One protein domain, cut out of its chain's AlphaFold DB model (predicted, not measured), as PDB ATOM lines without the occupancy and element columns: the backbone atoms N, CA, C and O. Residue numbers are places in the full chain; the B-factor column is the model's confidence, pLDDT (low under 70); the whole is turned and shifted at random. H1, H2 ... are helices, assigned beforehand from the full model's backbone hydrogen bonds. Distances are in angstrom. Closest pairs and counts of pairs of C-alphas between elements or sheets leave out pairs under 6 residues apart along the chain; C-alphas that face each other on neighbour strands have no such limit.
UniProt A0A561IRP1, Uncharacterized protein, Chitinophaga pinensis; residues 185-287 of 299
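What this domain is: This is residues 185 to 287 of the 299 residues of an uncharacterized protein of Chitinophaga pinensis (UniProt A0A561IRP1). One long helix, H5, runs through the middle as a spine, with H2 and H3 packed on opposite sides of it, H3 nearly square to it along its first half and H2 slanting over its middle. The last turns of H1 meet the later part of H5 nearly square to it, while the small H4 lies toward the other end of H5, well away from H1, and residues 257 to 262 stick out there. The printed part has 103 residues with five named helices, in the order H1, H2, H3, H4, H5, and no named strand, and its class is all helix. It is compact, with a radius of gyration of the C-alphas of 14.0 A and spans of 37 by 29 by 24 A.

Where its parts are: H1, residues 185 to 203, begins at C-alpha 185 at (67.180, -150.318, 61.299) and is 26.6 A long from first to last C-alpha. H2, residues 215 to 223, is 12.7 A long. H3, residues 232 to 242, is 14.9 A long, with C-alpha 232 at (76.180, -121.741, 71.949). H4, residues 250 to 258, is 12.4 A long. H5, residues 263 to 286, is the longest helix at 34.9 A and ends at C-alpha 286 at (92.085, -139.805, 64.201).

How they stand to each other: H5 is the hub, touching three helices, and the helix packing is mostly crossed, with no touching pair at a shallow tilt. Residues 199 to 203 of H1 only just touch residues 280 to 284 of H5, with 3 pairs of C-alphas within 8 A; the closest C-alphas, of Tyr 199 and Phe 280, are 6.4 A apart, and the helices are about perpendicular at 75 degrees. H1 also only just touches H2, with residues 191 to 195 and 3 pairs of C-alphas within 8 A; the closest C-alphas, of Ile 195 and Val 216, are 7.1 A apart, at a steep tilt of 68 degrees, only just short of about perpendicular, opposite ways. H2 touches residues 272 to 276 of H5, the closest C-alphas being those of Tyr 217 and Lys 272 at 5.7 A, at a steep tilt of 53 degrees, the same way. H3 touches residues 266 to 274 of H5; the closest C-alphas, of Ala 235 and Ala 271, are 4.9 A apart, and the helices are only just about perpendicular at 71 degrees. H4 is close to H5 but not clearly touching, with the C-alphas of Ile 255 and Gly 266 closest at 6.5 A. H1 and H3 are apart, for instance, and so are H3 and H4. In H1, H2, H3, H4 and H5 every O i to N i+4 pair is within hydrogen-bond range.

The domain as a whole: The two C-alphas farthest apart, those of Asn 185 and Gln 245, are 40.9 A from each other. The printed part has no cut. The link from H1 to H2, 11 residues, is long; those from H2 to H3 and from H3 to H4 are short, and that from H4 to H5 is tight. The mean pLDDT of the printed part is 83.2, and residues 245 to 261 are under 70; H4 has a mean of 56.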
ATOM      1  N   ASN A 185      65.877-149.959  61.860       76.62
ATOM      2  CA  ASN A 185      67.180-150.318  61.299       76.62
ATOM      3  C   ASN A 185      67.406-149.718  59.907       76.62
ATOM      4  O   ASN A 185      68.525-149.310  59.591       76.62
ATOM      5  N   VAL A 186      66.355-149.616  59.089       77.38
ATOM      6  CA  VAL A 186      66.429-148.977  57.767       77.38
ATOM      7  C   VAL A 186      66.642-147.475  57.927       77.38
ATOM      8  O   VAL A 186      67.561-146.939  57.310       77.38
ATOM      9  N   ILE A 187      65.895-146.816  58.823       77.56
ATOM     10  CA  ILE A 187      66.113-145.395  59.155       77.56
ATOM     11  C   ILE A 187      67.557-145.189  59.623       77.56
ATOM     12  O   ILE A 187      68.262-144.309  59.133       77.56
ATOM     13  N   ARG A 188      68.023-146.036  60.548       82.19
ATOM     14  CA  ARG A 188      69.383-145.979  61.090       82.19
ATOM     15  C   ARG A 188      70.443-146.129  59.997       82.19
ATOM     16  O   ARG A 188      71.401-145.356  59.970       82.19
ATOM     17  N   SER A 189      70.261-147.077  59.080       80.31
ATOM     18  CA  SER A 189      71.152-147.306  57.936       80.31
ATOM     19  C   SER A 189      71.161-146.120  56.961       80.31
ATOM     20  O   SER A 189      72.228-145.654  56.549       80.31
ATOM     21  N   ASP A 190      69.992-145.566  56.641       81.44
ATOM     22  CA  ASP A 190      69.857-144.435  55.722       81.44
ATOM     23  C   ASP A 190      70.453-143.147  56.303       81.44
ATOM     24  O   ASP A 190      71.218-142.458  55.617       81.44
ATOM     25  N   CYS A 191      70.189-142.859  57.583       84.44
ATOM     26  CA  CYS A 191      70.841-141.774  58.315       84.44
ATOM     27  C   CYS A 191      72.360-141.949  58.296       84.44
ATOM     28  O   CYS A 191      73.092-141.000  58.005       84.44
ATOM     29  N   ALA A 192      72.847-143.171  58.520       84.69
ATOM     30  CA  ALA A 192      74.272-143.431  58.514       84.69
ATOM     31  C   ALA A 192      74.922-143.240  57.139       84.69
ATOM     32  O   ALA A 192      75.999-142.647  57.022       84.69
ATOM     33  N   ARG A 193      74.258-143.686  56.069       84.25
ATOM     34  CA  ARG A 193      74.700-143.445  54.691       84.25
ATOM     35  C   ARG A 193      74.751-141.950  54.379       84.25
ATOM     36  O   ARG A 193      75.721-141.482  53.781       84.25
ATOM     37  N   TYR A 194      73.737-141.196  54.802       87.81
ATOM     38  CA  TYR A 194      73.667-139.752  54.599       87.81
ATOM     39  C   TYR A 194      74.799-139.005  55.319       87.81
ATOM     40  O   TYR A 194      75.502-138.203  54.706       87.81
ATOM     41  N   ILE A 195      75.048-139.324  56.588       90.44
ATOM     42  CA  ILE A 195      76.133-138.725  57.378       90.44
ATOM     43  C   ILE A 195      77.505-139.046  56.770       90.44
ATOM     44  O   ILE A 195      78.344-138.156  56.641       90.44
ATOM     45  N   ASN A 196      77.725-140.285  56.319       87.81
ATOM     46  CA  ASN A 196      78.955-140.650  55.615       87.81
ATOM     47  C   ASN A 196      79.141-139.849  54.317       87.81
ATOM     48  O   ASN A 196      80.263-139.462  53.986       87.81
ATOM     49  N   LYS A 197      78.056-139.566  53.585       89.00
ATOM     50  CA  LYS A 197      78.099-138.685  52.410       89.00
ATOM     51  C   LYS A 197      78.505-137.261  52.803       89.00
ATOM     52  O   LYS A 197      79.410-136.718  52.175       89.00
ATOM     53  N   LEU A 198      77.899-136.691  53.850       91.19
ATOM     54  CA  LEU A 198      78.266-135.362  54.359       91.19
ATOM     55  C   LEU A 198      79.742-135.297  54.759       91.19
ATOM     56  O   LEU A 198      80.442-134.360  54.383       91.19
ATOM     57  N   TYR A 199      80.246-136.318  55.449       91.81
ATOM     58  CA  TYR A 199      81.655-136.373  55.824       91.81
ATOM     59  C   TYR A 199      82.600-136.465  54.626       91.81
ATOM     60  O   TYR A 199      83.651-135.830  54.621       91.81
ATOM     61  N   ARG A 200      82.248-137.228  53.584       89.06
ATOM     62  CA  ARG A 200      83.045-137.254  52.347       89.06
ATOM     63  C   ARG A 200      83.108-135.863  51.720       89.06
ATOM     64  O   ARG A 200      84.201-135.404  51.403       89.06
ATOM     65  N   SER A 201      81.973-135.167  51.627       91.50
ATOM     66  CA  SER A 201      81.932-133.771  51.170       91.50
ATOM     67  C   SER A 201      82.795-132.856  52.041       91.50
ATOM     68  O   SER A 201      83.513-132.015  51.505       91.50
ATOM     69  N   TYR A 202      82.786-133.052  53.363       93.50
ATOM     70  CA  TYR A 202      83.638-132.314  54.295       93.50
ATOM     71  C   TYR A 202      85.130-132.557  54.030       93.50
ATOM     72  O   TYR A 202      85.900-131.608  53.910       93.50
ATOM     73  N   CYS A 203      85.547-133.817  53.887       89.81
ATOM     74  CA  CYS A 203      86.934-134.182  53.600       89.81
ATOM     75  C   CYS A 203      87.432-133.621  52.261       89.81
ATOM     76  O   CYS A 203      88.611-133.287  52.147       89.81
ATOM     77  N   SER A 204      86.540-133.485  51.280       93.06
ATOM     78  CA  SER A 204      86.819-132.855  49.986       93.06
ATOM     79  C   SER A 204      86.720-131.323  50.001       93.06
ATOM     80  O   SER A 204      86.837-130.726  48.938       93.06
ATOM     81  N   ASN A 205      86.497-130.686  51.159       92.81
ATOM     82  CA  ASN A 205      86.254-129.241  51.305       92.81
ATOM     83  C   ASN A 205      85.067-128.707  50.469       92.81
ATOM     84  O   ASN A 205      85.013-127.525  50.150       92.81
ATOM     85  N   ASN A 206      84.102-129.572  50.145       92.44
ATOM     86  CA  ASN A 206      82.911-129.251  49.348       92.44
ATOM     87  C   ASN A 206      81.631-129.170  50.197       92.44
ATOM     88  O   ASN A 206      80.533-129.051  49.654       92.44
ATOM     89  N   LEU A 207      81.738-129.325  51.520       91.00
ATOM     90  CA  LEU A 207      80.597-129.213  52.421       91.00
ATOM     91  C   LEU A 207      80.410-127.758  52.844       91.00
ATOM     92  O   LEU A 207      81.228-127.220  53.589       91.00
ATOM     93  N   ASP A 208      79.304-127.166  52.412       89.00
ATOM     94  CA  ASP A 208      78.840-125.892  52.942       89.00
ATOM     95  C   ASP A 208      78.282-126.092  54.360       89.00
ATOM     96  O   ASP A 208      77.485-127.004  54.607       89.00
ATOM     97  N   PHE A 209      78.716-125.242  55.290       88.06
ATOM     98  CA  PHE A 209      78.294-125.260  56.687       88.06
ATOM     99  C   PHE A 209      76.775-125.109  56.823       88.06
ATOM    100  O   PHE A 209      76.142-125.834  57.590       88.06
ATOM    101  N   ASP A 210      76.186-124.227  56.016       84.19
ATOM    102  CA  ASP A 210      74.759-123.916  56.057       84.19
ATOM    103  C   ASP A 210      73.882-125.091  55.592       84.19
ATOM    104  O   ASP A 210      72.693-125.153  55.906       84.19
ATOM    105  N   LEU A 211      74.466-126.055  54.872       86.00
ATOM    106  CA  LEU A 211      73.773-127.238  54.359       86.00
ATOM    107  C   LEU A 211      73.868-128.451  55.288       86.00
ATOM    108  O   LEU A 211      73.364-129.521  54.943       86.00
ATOM    109  N   ILE A 212      74.493-128.311  56.459       89.81
ATOM    110  CA  ILE A 212      74.546-129.367  57.471       89.81
ATOM    111  C   ILE A 212      73.209-129.383  58.226       89.81
ATOM    112  O   ILE A 212      72.895-128.414  58.913       89.81
ATOM    113  N   PRO A 213      72.405-130.457  58.176       88.88
ATOM    114  CA  PRO A 213      71.143-130.472  58.909       88.88
ATOM    115  C   PRO A 213      71.364-130.707  60.405       88.88
ATOM    116  O   PRO A 213      72.023-131.673  60.789       88.88
ATOM    117  N   ALA A 214      70.743-129.900  61.269       87.81
ATOM    118  CA  ALA A 214      70.888-130.056  62.720       87.81
ATOM    119  C   ALA A 214      70.442-131.423  63.268       87.81
ATOM    120  O   ALA A 214      71.017-131.881  64.253       87.81
ATOM    121  N   PHE A 215      69.476-132.108  62.640       88.31
ATOM    122  CA  PHE A 215      69.015-133.430  63.105       88.31
ATOM    123  C   PHE A 215      70.132-134.488  63.095       88.31
ATOM    124  O   PHE A 215      70.072-135.468  63.837       88.31
ATOM    125  N   VAL A 216      71.172-134.291  62.273       90.19
ATOM    126  CA  VAL A 216      72.341-135.178  62.225       90.19
ATOM    127  C   VAL A 216      73.052-135.214  63.577       90.19
ATOM    128  O   VAL A 216      73.527-136.273  63.978       90.19
ATOM    129  N   TYR A 217      73.073-134.099  64.312       92.38
ATOM    130  CA  TYR A 217      73.657-134.043  65.651       92.38
ATOM    131  C   TYR A 217      72.943-135.009  66.593       92.38
ATOM    132  O   TYR A 217      73.595-135.793  67.271       92.38
ATOM    133  N   ASP A 218      71.608-134.999  66.589       89.50
ATOM    134  CA  ASP A 218      70.804-135.840  67.481       89.50
ATOM    135  C   ASP A 218      71.000-137.333  67.177       89.50
ATOM    136  O   ASP A 218      70.962-138.173  68.078       89.50
ATOM    137  N   PHE A 219      71.249-137.673  65.908       88.88
ATOM    138  CA  PHE A 219      71.610-139.028  65.505       88.88
ATOM    139  C   PHE A 219      73.019-139.411  65.979       88.88
ATOM    140  O   PHE A 219      73.182-140.435  66.638       88.88
ATOM    141  N   ILE A 220      74.036-138.584  65.705       89.50
ATOM    142  CA  ILE A 220      75.423-138.859  66.124       89.50
ATOM    143  C   ILE A 220      75.513-138.934  67.651       89.50
ATOM    144  O   ILE A 220      76.140-139.849  68.169       89.50
ATOM    145  N   HIS A 221      74.850-138.035  68.378       89.94
ATOM    146  CA  HIS A 221      74.843-138.018  69.841       89.94
ATOM    147  C   HIS A 221      74.256-139.304  70.442       89.94
ATOM    148  O   HIS A 221      74.737-139.792  71.462       89.94
ATOM    149  N   ARG A 222      73.236-139.881  69.796       86.06
ATOM    150  CA  ARG A 222      72.624-141.151  70.213       86.06
ATOM    151  C   ARG A 222      73.538-142.342  69.932       86.06
ATOM    152  O   ARG A 222      73.728-143.209  70.787       86.06
ATOM    153  N   GLU A 223      74.094-142.383  68.726       84.00
ATOM    154  CA  GLU A 223      74.809-143.548  68.204       84.00
ATOM    155  C   GLU A 223      76.283-143.596  68.620       84.00
ATOM    156  O   GLU A 223      76.835-144.683  68.787       84.00
ATOM    157  N   CYS A 224      76.918-142.443  68.828       82.56
ATOM    158  CA  CYS A 224      78.343-142.318  69.124       82.56
ATOM    159  C   CYS A 224      78.578-141.949  70.594       82.56
ATOM    160  O   CYS A 224      77.782-141.257  71.221       82.56
ATOM    161  N   SER A 225      79.687-142.422  71.164       75.81
ATOM    162  CA  SER A 225      80.043-142.145  72.567       75.81
ATOM    163  C   SER A 225      80.758-140.805  72.760       75.81
ATOM    164  O   SER A 225      80.689-140.230  73.840       75.81
ATOM    165  N   GLU A 226      81.433-140.303  71.724       82.75
ATOM    166  CA  GLU A 226      82.214-139.066  71.773       82.75
ATOM    167  C   GLU A 226      81.655-138.065  70.762       82.75
ATOM    168  O   GLU A 226      81.895-138.190  69.560       82.75
ATOM    169  N   ILE A 227      80.916-137.064  71.244       87.50
ATOM    170  CA  ILE A 227      80.500-135.911  70.444       87.50
ATOM    171  C   ILE A 227      80.979-134.623  71.125       87.50
ATOM    172  O   ILE A 227      80.898-134.525  72.352       87.50
ATOM    173  N   PRO A 228      81.481-133.633  70.368       91.12
ATOM    174  CA  PRO A 228      81.810-132.335  70.936       91.12
ATOM    175  C   PRO A 228      80.588-131.682  71.609       91.12
ATOM    176  O   PRO A 228      79.459-131.840  71.122       91.12
ATOM    177  N   PRO A 229      80.789-130.939  72.712       92.75
ATOM    178  CA  PRO A 229      79.711-130.201  73.359       92.75
ATOM    179  C   PRO A 229      79.171-129.096  72.443       92.75
ATOM    180  O   PRO A 229      79.863-128.595  71.554       92.75
ATOM    181  N   LEU A 230      77.919-128.699  72.677       94.94
ATOM    182  CA  LEU A 230      77.301-127.589  71.958       94.94
ATOM    183  C   LEU A 230      77.912-126.260  72.415       94.94
ATOM    184  O   LEU A 230      77.745-125.858  73.565       94.94
ATOM    185  N   ASP A 231      78.567-125.554  71.497       95.19
ATOM    186  CA  ASP A 231      79.094-124.210  71.739       95.19
ATOM    187  C   ASP A 231      78.080-123.153  71.284       95.19
ATOM    188  O   ASP A 231      78.066-122.710  70.130       95.19
ATOM    189  N   GLN A 232      77.195-122.766  72.206       92.88
ATOM    190  CA  GLN A 232      76.180-121.741  71.949       92.88
ATOM    191  C   GLN A 232      76.784-120.342  71.775       92.88
ATOM    192  O   GLN A 232      76.192-119.520  71.081       92.88
ATOM    193  N   GLY A 233      77.958-120.069  72.357       93.31
ATOM    194  CA  GLY A 233      78.634-118.779  72.224       93.31
ATOM    195  C   GLY A 233      79.119-118.562  70.794       93.31
ATOM    196  O   GLY A 233      78.747-117.579  70.149       93.31
ATOM    197  N   ARG A 234      79.863-119.536  70.251       94.75
ATOM    198  CA  ARG A 234      80.289-119.533  68.841       94.75
ATOM    199  C   ARG A 234      79.090-119.503  67.892       94.75
ATOM    200  O   ARG A 234      79.111-118.783  66.894       94.75
ATOM    201  N   ALA A 235      78.034-120.246  68.218       93.19
ATOM    202  CA  ALA A 235      76.812-120.273  67.426       93.19
ATOM    203  C   ALA A 235      76.068-118.931  67.413       93.19
ATOM    204  O   ALA A 235      75.631-118.500  66.351       93.19
ATOM    205  N   ALA A 236      75.965-118.246  68.555       90.69
ATOM    206  CA  ALA A 236      75.324-116.939  68.655       90.69
ATOM    207  C   ALA A 236      76.067-115.886  67.826       90.69
ATOM    208  O   ALA A 236      75.440-115.146  67.068       90.69
ATOM    209  N   VAL A 237      77.404-115.868  67.898       92.06
ATOM    210  CA  VAL A 237      78.231-114.976  67.071       92.06
ATOM    211  C   VAL A 237      77.969-115.227  65.586       92.06
ATOM    212  O   VAL A 237      77.716-114.282  64.841       92.06
ATOM    213  N   TYR A 238      77.966-116.492  65.152       89.88
ATOM    214  CA  TYR A 238      77.695-116.836  63.754       89.88
ATOM    215  C   TYR A 238      76.273-116.461  63.325       89.88
ATOM    216  O   TYR A 238      76.087-115.895  62.252       89.88
ATOM    217  N   TYR A 239      75.273-116.745  64.162       86.94
ATOM    218  CA  TYR A 239      73.871-116.459  63.876       86.94
ATOM    219  C   TYR A 239      73.645-114.957  63.658       86.94
ATOM    220  O   TYR A 239      73.071-114.557  62.646       86.94
ATOM    221  N   HIS A 240      74.157-114.113  64.557       84.81
ATOM    222  CA  HIS A 240      73.989-112.664  64.453       84.81
ATOM    223  C   HIS A 240      74.774-112.040  63.296       84.81
ATOM    224  O   HIS A 240      74.312-111.064  62.716       84.81
ATOM    225  N   THR A 241      75.937-112.593  62.947       84.12
ATOM    226  CA  THR A 241      76.767-112.062  61.852       84.12
ATOM    227  C   THR A 241      76.305-112.533  60.474       84.12
ATOM    228  O   THR A 241      76.279-111.735  59.545       84.12
ATOM    229  N   ASN A 242      75.906-113.800  60.331       79.88
ATOM    230  CA  ASN A 242      75.703-114.426  59.017       79.88
ATOM    231  C   ASN A 242      74.255-114.816  58.695       79.88
ATOM    232  O   ASN A 242      73.971-115.134  57.543       79.88
ATOM    233  N   ILE A 243      73.341-114.857  59.671       75.94
ATOM    234  CA  ILE A 243      71.953-115.320  59.454       75.94
ATOM    235  C   ILE A 243      70.944-114.194  59.698       75.94
ATOM    236  O   ILE A 243      70.031-114.004  58.891       75.94
ATOM    237  N   ASP A 244      71.114-113.445  60.789       73.06
ATOM    238  CA  ASP A 244      70.234-112.328  61.170       73.06
ATOM    239  C   ASP A 244      70.415-111.121  60.227       73.06
ATOM    240  O   ASP A 244      69.448-110.472  59.824       73.06
ATOM    241  N   GLN A 245      71.658-110.857  59.806       68.81
ATOM    242  CA  GLN A 245      71.994-109.735  58.922       68.81
ATOM    243  C   GLN A 245      71.780-110.042  57.431       68.81
ATOM    244  O   GLN A 245      71.456-109.131  56.670       68.81
ATOM    245  N   ASP A 246      71.888-111.307  57.006       68.19
ATOM    246  CA  ASP A 246      71.753-111.706  55.600       68.19
ATOM    247  C   ASP A 246      70.491-112.552  55.350       68.19
ATOM    248  O   ASP A 246      70.484-113.787  55.387       68.19
ATOM    249  N   LYS A 247      69.396-111.856  55.026       64.19
ATOM    250  CA  LYS A 247      68.090-112.456  54.699       64.19
ATOM    251  C   LYS A 247      68.072-113.218  53.365       64.19
ATOM    252  O   LYS A 247      67.064-113.852  53.041       64.19
ATOM    253  N   THR A 248      69.133-113.140  52.557       61.28
ATOM    254  CA  THR A 248      69.179-113.806  51.246       61.28
ATOM    255  C   THR A 248      69.580-115.276  51.350       61.28
ATOM    256  O   THR A 248      69.210-116.071  50.480       61.28
ATOM    257  N   ARG A 249      70.235-115.669  52.450       62.56
ATOM    258  CA  ARG A 249      70.664-117.047  52.707       62.56
ATOM    259  C   ARG A 249      69.484-118.006  52.880       62.56
ATOM    260  O   ARG A 249      68.495-117.715  53.556       62.56
ATOM    261  N   ILE A 250      69.625-119.197  52.294       59.22
ATOM    262  CA  ILE A 250      68.622-120.279  52.307       59.22
ATOM    263  C   ILE A 250      68.222-120.639  53.745       59.22
ATOM    264  O   ILE A 250      67.037-120.792  54.042       59.22
ATOM    265  N   VAL A 251      69.196-120.690  54.658       56.22
ATOM    266  CA  VAL A 251      68.976-120.989  56.080       56.22
ATOM    267  C   VAL A 251      68.184-119.888  56.785       56.22
ATOM    268  O   VAL A 251      67.292-120.205  57.565       56.22
ATOM    269  N   SER A 252      68.417-118.609  56.460       57.62
ATOM    270  CA  SER A 252      67.623-117.497  57.008       57.62
ATOM    271  C   SER A 252      66.143-117.665  56.646       57.62
ATOM    272  O   SER A 252      65.268-117.527  57.497       57.62
ATOM    273  N   LYS A 253      65.838-118.084  55.411       57.16
ATOM    274  CA  LYS A 253      64.457-118.355  54.974       57.16
ATOM    275  C   LYS A 253      63.846-119.593  55.642       57.16
ATOM    276  O   LYS A 253      62.667-119.562  55.981       57.16
ATOM    277  N   LEU A 254      64.622-120.659  55.855       57.28
ATOM    278  CA  LEU A 254      64.152-121.888  56.515       57.28
ATOM    279  C   LEU A 254      63.901-121.690  58.017       57.28
ATOM    280  O   LEU A 254      62.866-122.119  58.523       57.28
ATOM    281  N   ILE A 255      64.809-121.007  58.718       57.09
ATOM    282  CA  ILE A 255      64.672-120.706  60.150       57.09
ATOM    283  C   ILE A 255      63.507-119.736  60.377       57.09
ATOM    284  O   ILE A 255      62.670-119.989  61.241       57.09
ATOM    285  N   ASN A 256      63.391-118.678  59.567       56.12
ATOM    286  CA  ASN A 256      62.344-117.671  59.744       56.12
ATOM    287  C   ASN A 256      60.931-118.168  59.372       56.12
ATOM    288  O   ASN A 256      59.963-117.673  59.945       56.12
ATOM    289  N   ASN A 257      60.795-119.141  58.457       52.50
ATOM    290  CA  ASN A 257      59.491-119.709  58.084       52.50
ATOM    291  C   ASN A 257      59.021-120.853  58.998       52.50
ATOM    292  O   ASN A 257      57.816-121.007  59.175       52.50
ATOM    293  N   ALA A 258      59.926-121.667  59.558       49.25
ATOM    294  CA  ALA A 258      59.548-122.814  60.395       49.25
ATOM    295  C   ALA A 258      59.472-122.483  61.897       49.25
ATOM    296  O   ALA A 258      58.739-123.138  62.633       49.25
ATOM    297  N   TYR A 259      60.202-121.459  62.351       49.38
ATOM    298  CA  TYR A 259      60.283-121.052  63.753       49.38
ATOM    299  C   TYR A 259      60.047-119.549  63.859       49.38
ATOM    300  O   TYR A 259      60.974-118.752  64.011       49.38
ATOM    301  N   SER A 260      58.787-119.127  63.779       47.25
ATOM    302  CA  SER A 260      58.457-117.740  64.075       47.25
ATOM    303  C   SER A 260      58.851-117.420  65.530       47.25
ATOM    304  O   SER A 260      58.174-117.845  66.462       47.25
ATOM    305  N   ARG A 261      59.906-116.607  65.688       54.28
ATOM    306  CA  ARG A 261      60.309-115.814  66.874       54.28
ATOM    307  C   ARG A 261      61.217-116.425  67.950       54.28
ATOM    308  O   ARG A 261      61.544-115.681  68.872       54.28
ATOM    309  N   ASP A 262      61.703-117.663  67.850       74.25
ATOM    310  CA  ASP A 262      62.651-118.168  68.861       74.25
ATOM    311  C   ASP A 262      64.115-118.100  68.392       74.25
ATOM    312  O   ASP A 262      64.653-119.021  67.771       74.25
ATOM    313  N   LYS A 263      64.780-116.981  68.708       81.25
ATOM    314  CA  LYS A 263      66.222-116.796  68.462       81.25
ATOM    315  C   LYS A 263      67.057-117.893  69.130       81.25
ATOM    316  O   LYS A 263      68.072-118.298  68.566       81.25
ATOM    317  N   ALA A 264      66.633-118.398  70.291       84.75
ATOM    318  CA  ALA A 264      67.358-119.452  70.990       84.75
ATOM    319  C   ALA A 264      67.331-120.765  70.194       84.75
ATOM    320  O   ALA A 264      68.355-121.438  70.095       84.75
ATOM    321  N   ALA A 265      66.208-121.085  69.542       84.38
ATOM    322  CA  ALA A 265      66.107-122.244  68.655       84.38
ATOM    323  C   ALA A 265      67.032-122.122  67.429       84.38
ATOM    324  O   ALA A 265      67.695-123.091  67.051       84.38
ATOM    325  N   GLY A 266      67.136-120.922  66.842       85.00
ATOM    326  CA  GLY A 266      68.068-120.640  65.744       85.00
ATOM    327  C   GLY A 266      69.535-120.814  66.152       85.00
ATOM    328  O   GLY A 266      70.295-121.496  65.466       85.00
ATOM    329  N   ILE A 267      69.920-120.272  67.309       89.81
ATOM    330  CA  ILE A 267      71.272-120.429  67.869       89.81
ATOM    331  C   ILE A 267      71.564-121.903  68.179       89.81
ATOM    332  O   ILE A 267      72.643-122.397  67.852       89.81
ATOM    333  N   LEU A 268      70.602-122.634  68.749       91.75
ATOM    334  CA  LEU A 268      70.748-124.062  69.026       91.75
ATOM    335  C   LEU A 268      70.958-124.876  67.740       91.75
ATOM    336  O   LEU A 268      71.793-125.781  67.719       91.75
ATOM    337  N   HIS A 269      70.245-124.544  66.660       90.31
ATOM    338  CA  HIS A 269      70.433-125.173  65.351       90.31
ATOM    339  C   HIS A 269      71.875-124.999  64.857       90.31
ATOM    340  O   HIS A 269      72.529-125.977  64.490       90.31
ATOM    341  N   VAL A 270      72.394-123.770  64.912       92.06
ATOM    342  CA  VAL A 270      73.769-123.454  64.502       92.06
ATOM    343  C   VAL A 270      74.792-124.149  65.407       92.06
ATOM    344  O   VAL A 270      75.788-124.686  64.925       92.06
ATOM    345  N   ALA A 271      74.536-124.225  66.717       94.75
ATOM    346  CA  ALA A 271      75.400-124.939  67.657       94.75
ATOM    347  C   ALA A 271      75.518-126.432  67.305       94.75
ATOM    348  O   ALA A 271      76.617-126.991  67.349       94.75
ATOM    349  N   LYS A 272      74.411-127.066  66.892       95.12
ATOM    350  CA  LYS A 272      74.402-128.458  66.415       95.12
ATOM    351  C   LYS A 272      75.248-128.637  65.152       95.12
ATOM    352  O   LYS A 272      76.049-129.567  65.096       95.12
ATOM    353  N   GLN A 273      75.132-127.739  64.169       94.56
ATOM    354  CA  GLN A 273      75.949-127.767  62.940       94.56
ATOM    355  C   GLN A 273      77.447-127.691  63.248       94.56
ATOM    356  O   GLN A 273      78.251-128.473  62.738       94.56
ATOM    357  N   PHE A 274      77.806-126.784  64.149       95.81
ATOM    358  CA  PHE A 274      79.162-126.607  64.638       95.81
ATOM    359  C   PHE A 274      79.719-127.855  65.332       95.81
ATOM    360  O   PHE A 274      80.838-128.273  65.033       95.81
ATOM    361  N   ALA A 275      78.934-128.493  66.199       95.62
ATOM    362  CA  ALA A 275      79.341-129.735  66.848       95.62
ATOM    363  C   ALA A 275      79.523-130.892  65.846       95.62
ATOM    364  O   ALA A 275      80.463-131.674  65.988       95.62
ATOM    365  N   ILE A 276      78.694-130.975  64.795       94.62
ATOM    366  CA  ILE A 276      78.871-131.949  63.700       94.62
ATOM    367  C   ILE A 276      80.180-131.686  62.945       94.62
ATOM    368  O   ILE A 276      80.938-132.614  62.669       94.62
ATOM    369  N   GLN A 277      80.475-130.425  62.622       94.69
ATOM    370  CA  GLN A 277      81.709-130.073  61.922       94.69
ATOM    371  C   GLN A 277      82.951-130.404  62.764       94.69
ATOM    372  O   GLN A 277      83.933-130.934  62.242       94.69
ATOM    373  N   ASP A 278      82.912-130.129  64.068       95.00
ATOM    374  CA  ASP A 278      84.004-130.471  64.980       95.00
ATOM    375  C   ASP A 278      84.141-131.984  65.175       95.00
ATOM    376  O   ASP A 278      85.258-132.500  65.235       95.00
ATOM    377  N   TYR A 279      83.029-132.720  65.164       93.75
ATOM    378  CA  TYR A 279      83.048-134.177  65.130       93.75
ATOM    379  C   TYR A 279      83.746-134.695  63.862       93.75
ATOM    380  O   TYR A 279      84.644-135.530  63.940       93.75
ATOM    381  N   PHE A 280      83.436-134.133  62.688       94.00
ATOM    382  CA  PHE A 280      84.129-134.481  61.444       94.00
ATOM    383  C   PHE A 280      85.626-134.132  61.478       94.00
ATOM    384  O   PHE A 280      86.445-134.916  60.990       94.00
ATOM    385  N   LYS A 281      86.021-133.002  62.087       93.81
ATOM    386  CA  LYS A 281      87.442-132.681  62.336       93.81
ATOM    387  C   LYS A 281      88.112-133.763  63.180       93.81
ATOM    388  O   LYS A 281      89.199-134.221  62.822       93.81
ATOM    389  N   LEU A 282      87.455-134.200  64.255       91.25
ATOM    390  CA  LEU A 282      87.960-135.245  65.141       91.25
ATOM    391  C   LEU A 282      88.148-136.567  64.384       91.25
ATOM    392  O   LEU A 282      89.256-137.108  64.389       91.25
ATOM    393  N   CYS A 283      87.124-137.033  63.658       89.62
ATOM    394  CA  CYS A 283      87.194-138.248  62.837       89.62
ATOM    395  C   CYS A 283      88.344-138.190  61.825       89.62
ATOM    396  O   CYS A 283      89.111-139.147  61.708       89.62
ATOM    397  N   ARG A 284      88.520-137.049  61.145       90.12
ATOM    398  CA  ARG A 284      89.605-136.848  60.175       90.12
ATOM    399  C   ARG A 284      90.980-136.927  60.835       90.12
ATOM    400  O   ARG A 284      91.860-137.602  60.308       90.12
ATOM    401  N   SER A 285      91.160-136.273  61.984       89.38
ATOM    402  CA  SER A 285      92.439-136.264  62.712       89.38
ATOM    403  C   SER A 285      92.845-137.655  63.209       89.38
ATOM    404  O   SER A 285      94.011-138.031  63.113       89.38
ATOM    405  N   ARG A 286      91.871-138.453  63.666       85.81
ATOM    406  CA  ARG A 286      92.085-139.805  64.201       85.81
ATOM    407  C   ARG A 286      92.033-140.904  63.133       85.81
ATOM    408  O   ARG A 286      92.247-142.068  63.457       85.81
ATOM    409  N   LYS A 287      91.755-140.550  61.869       82.69
ATOM    410  CA  LYS A 287      91.484-141.487  60.760       82.69
ATOM    411  C   LYS A 287      90.374-142.496  61.094       82.69
ATOM    412  O   LYS A 287      90.434-143.656  60.694       82.69
TER     413      LYS A 287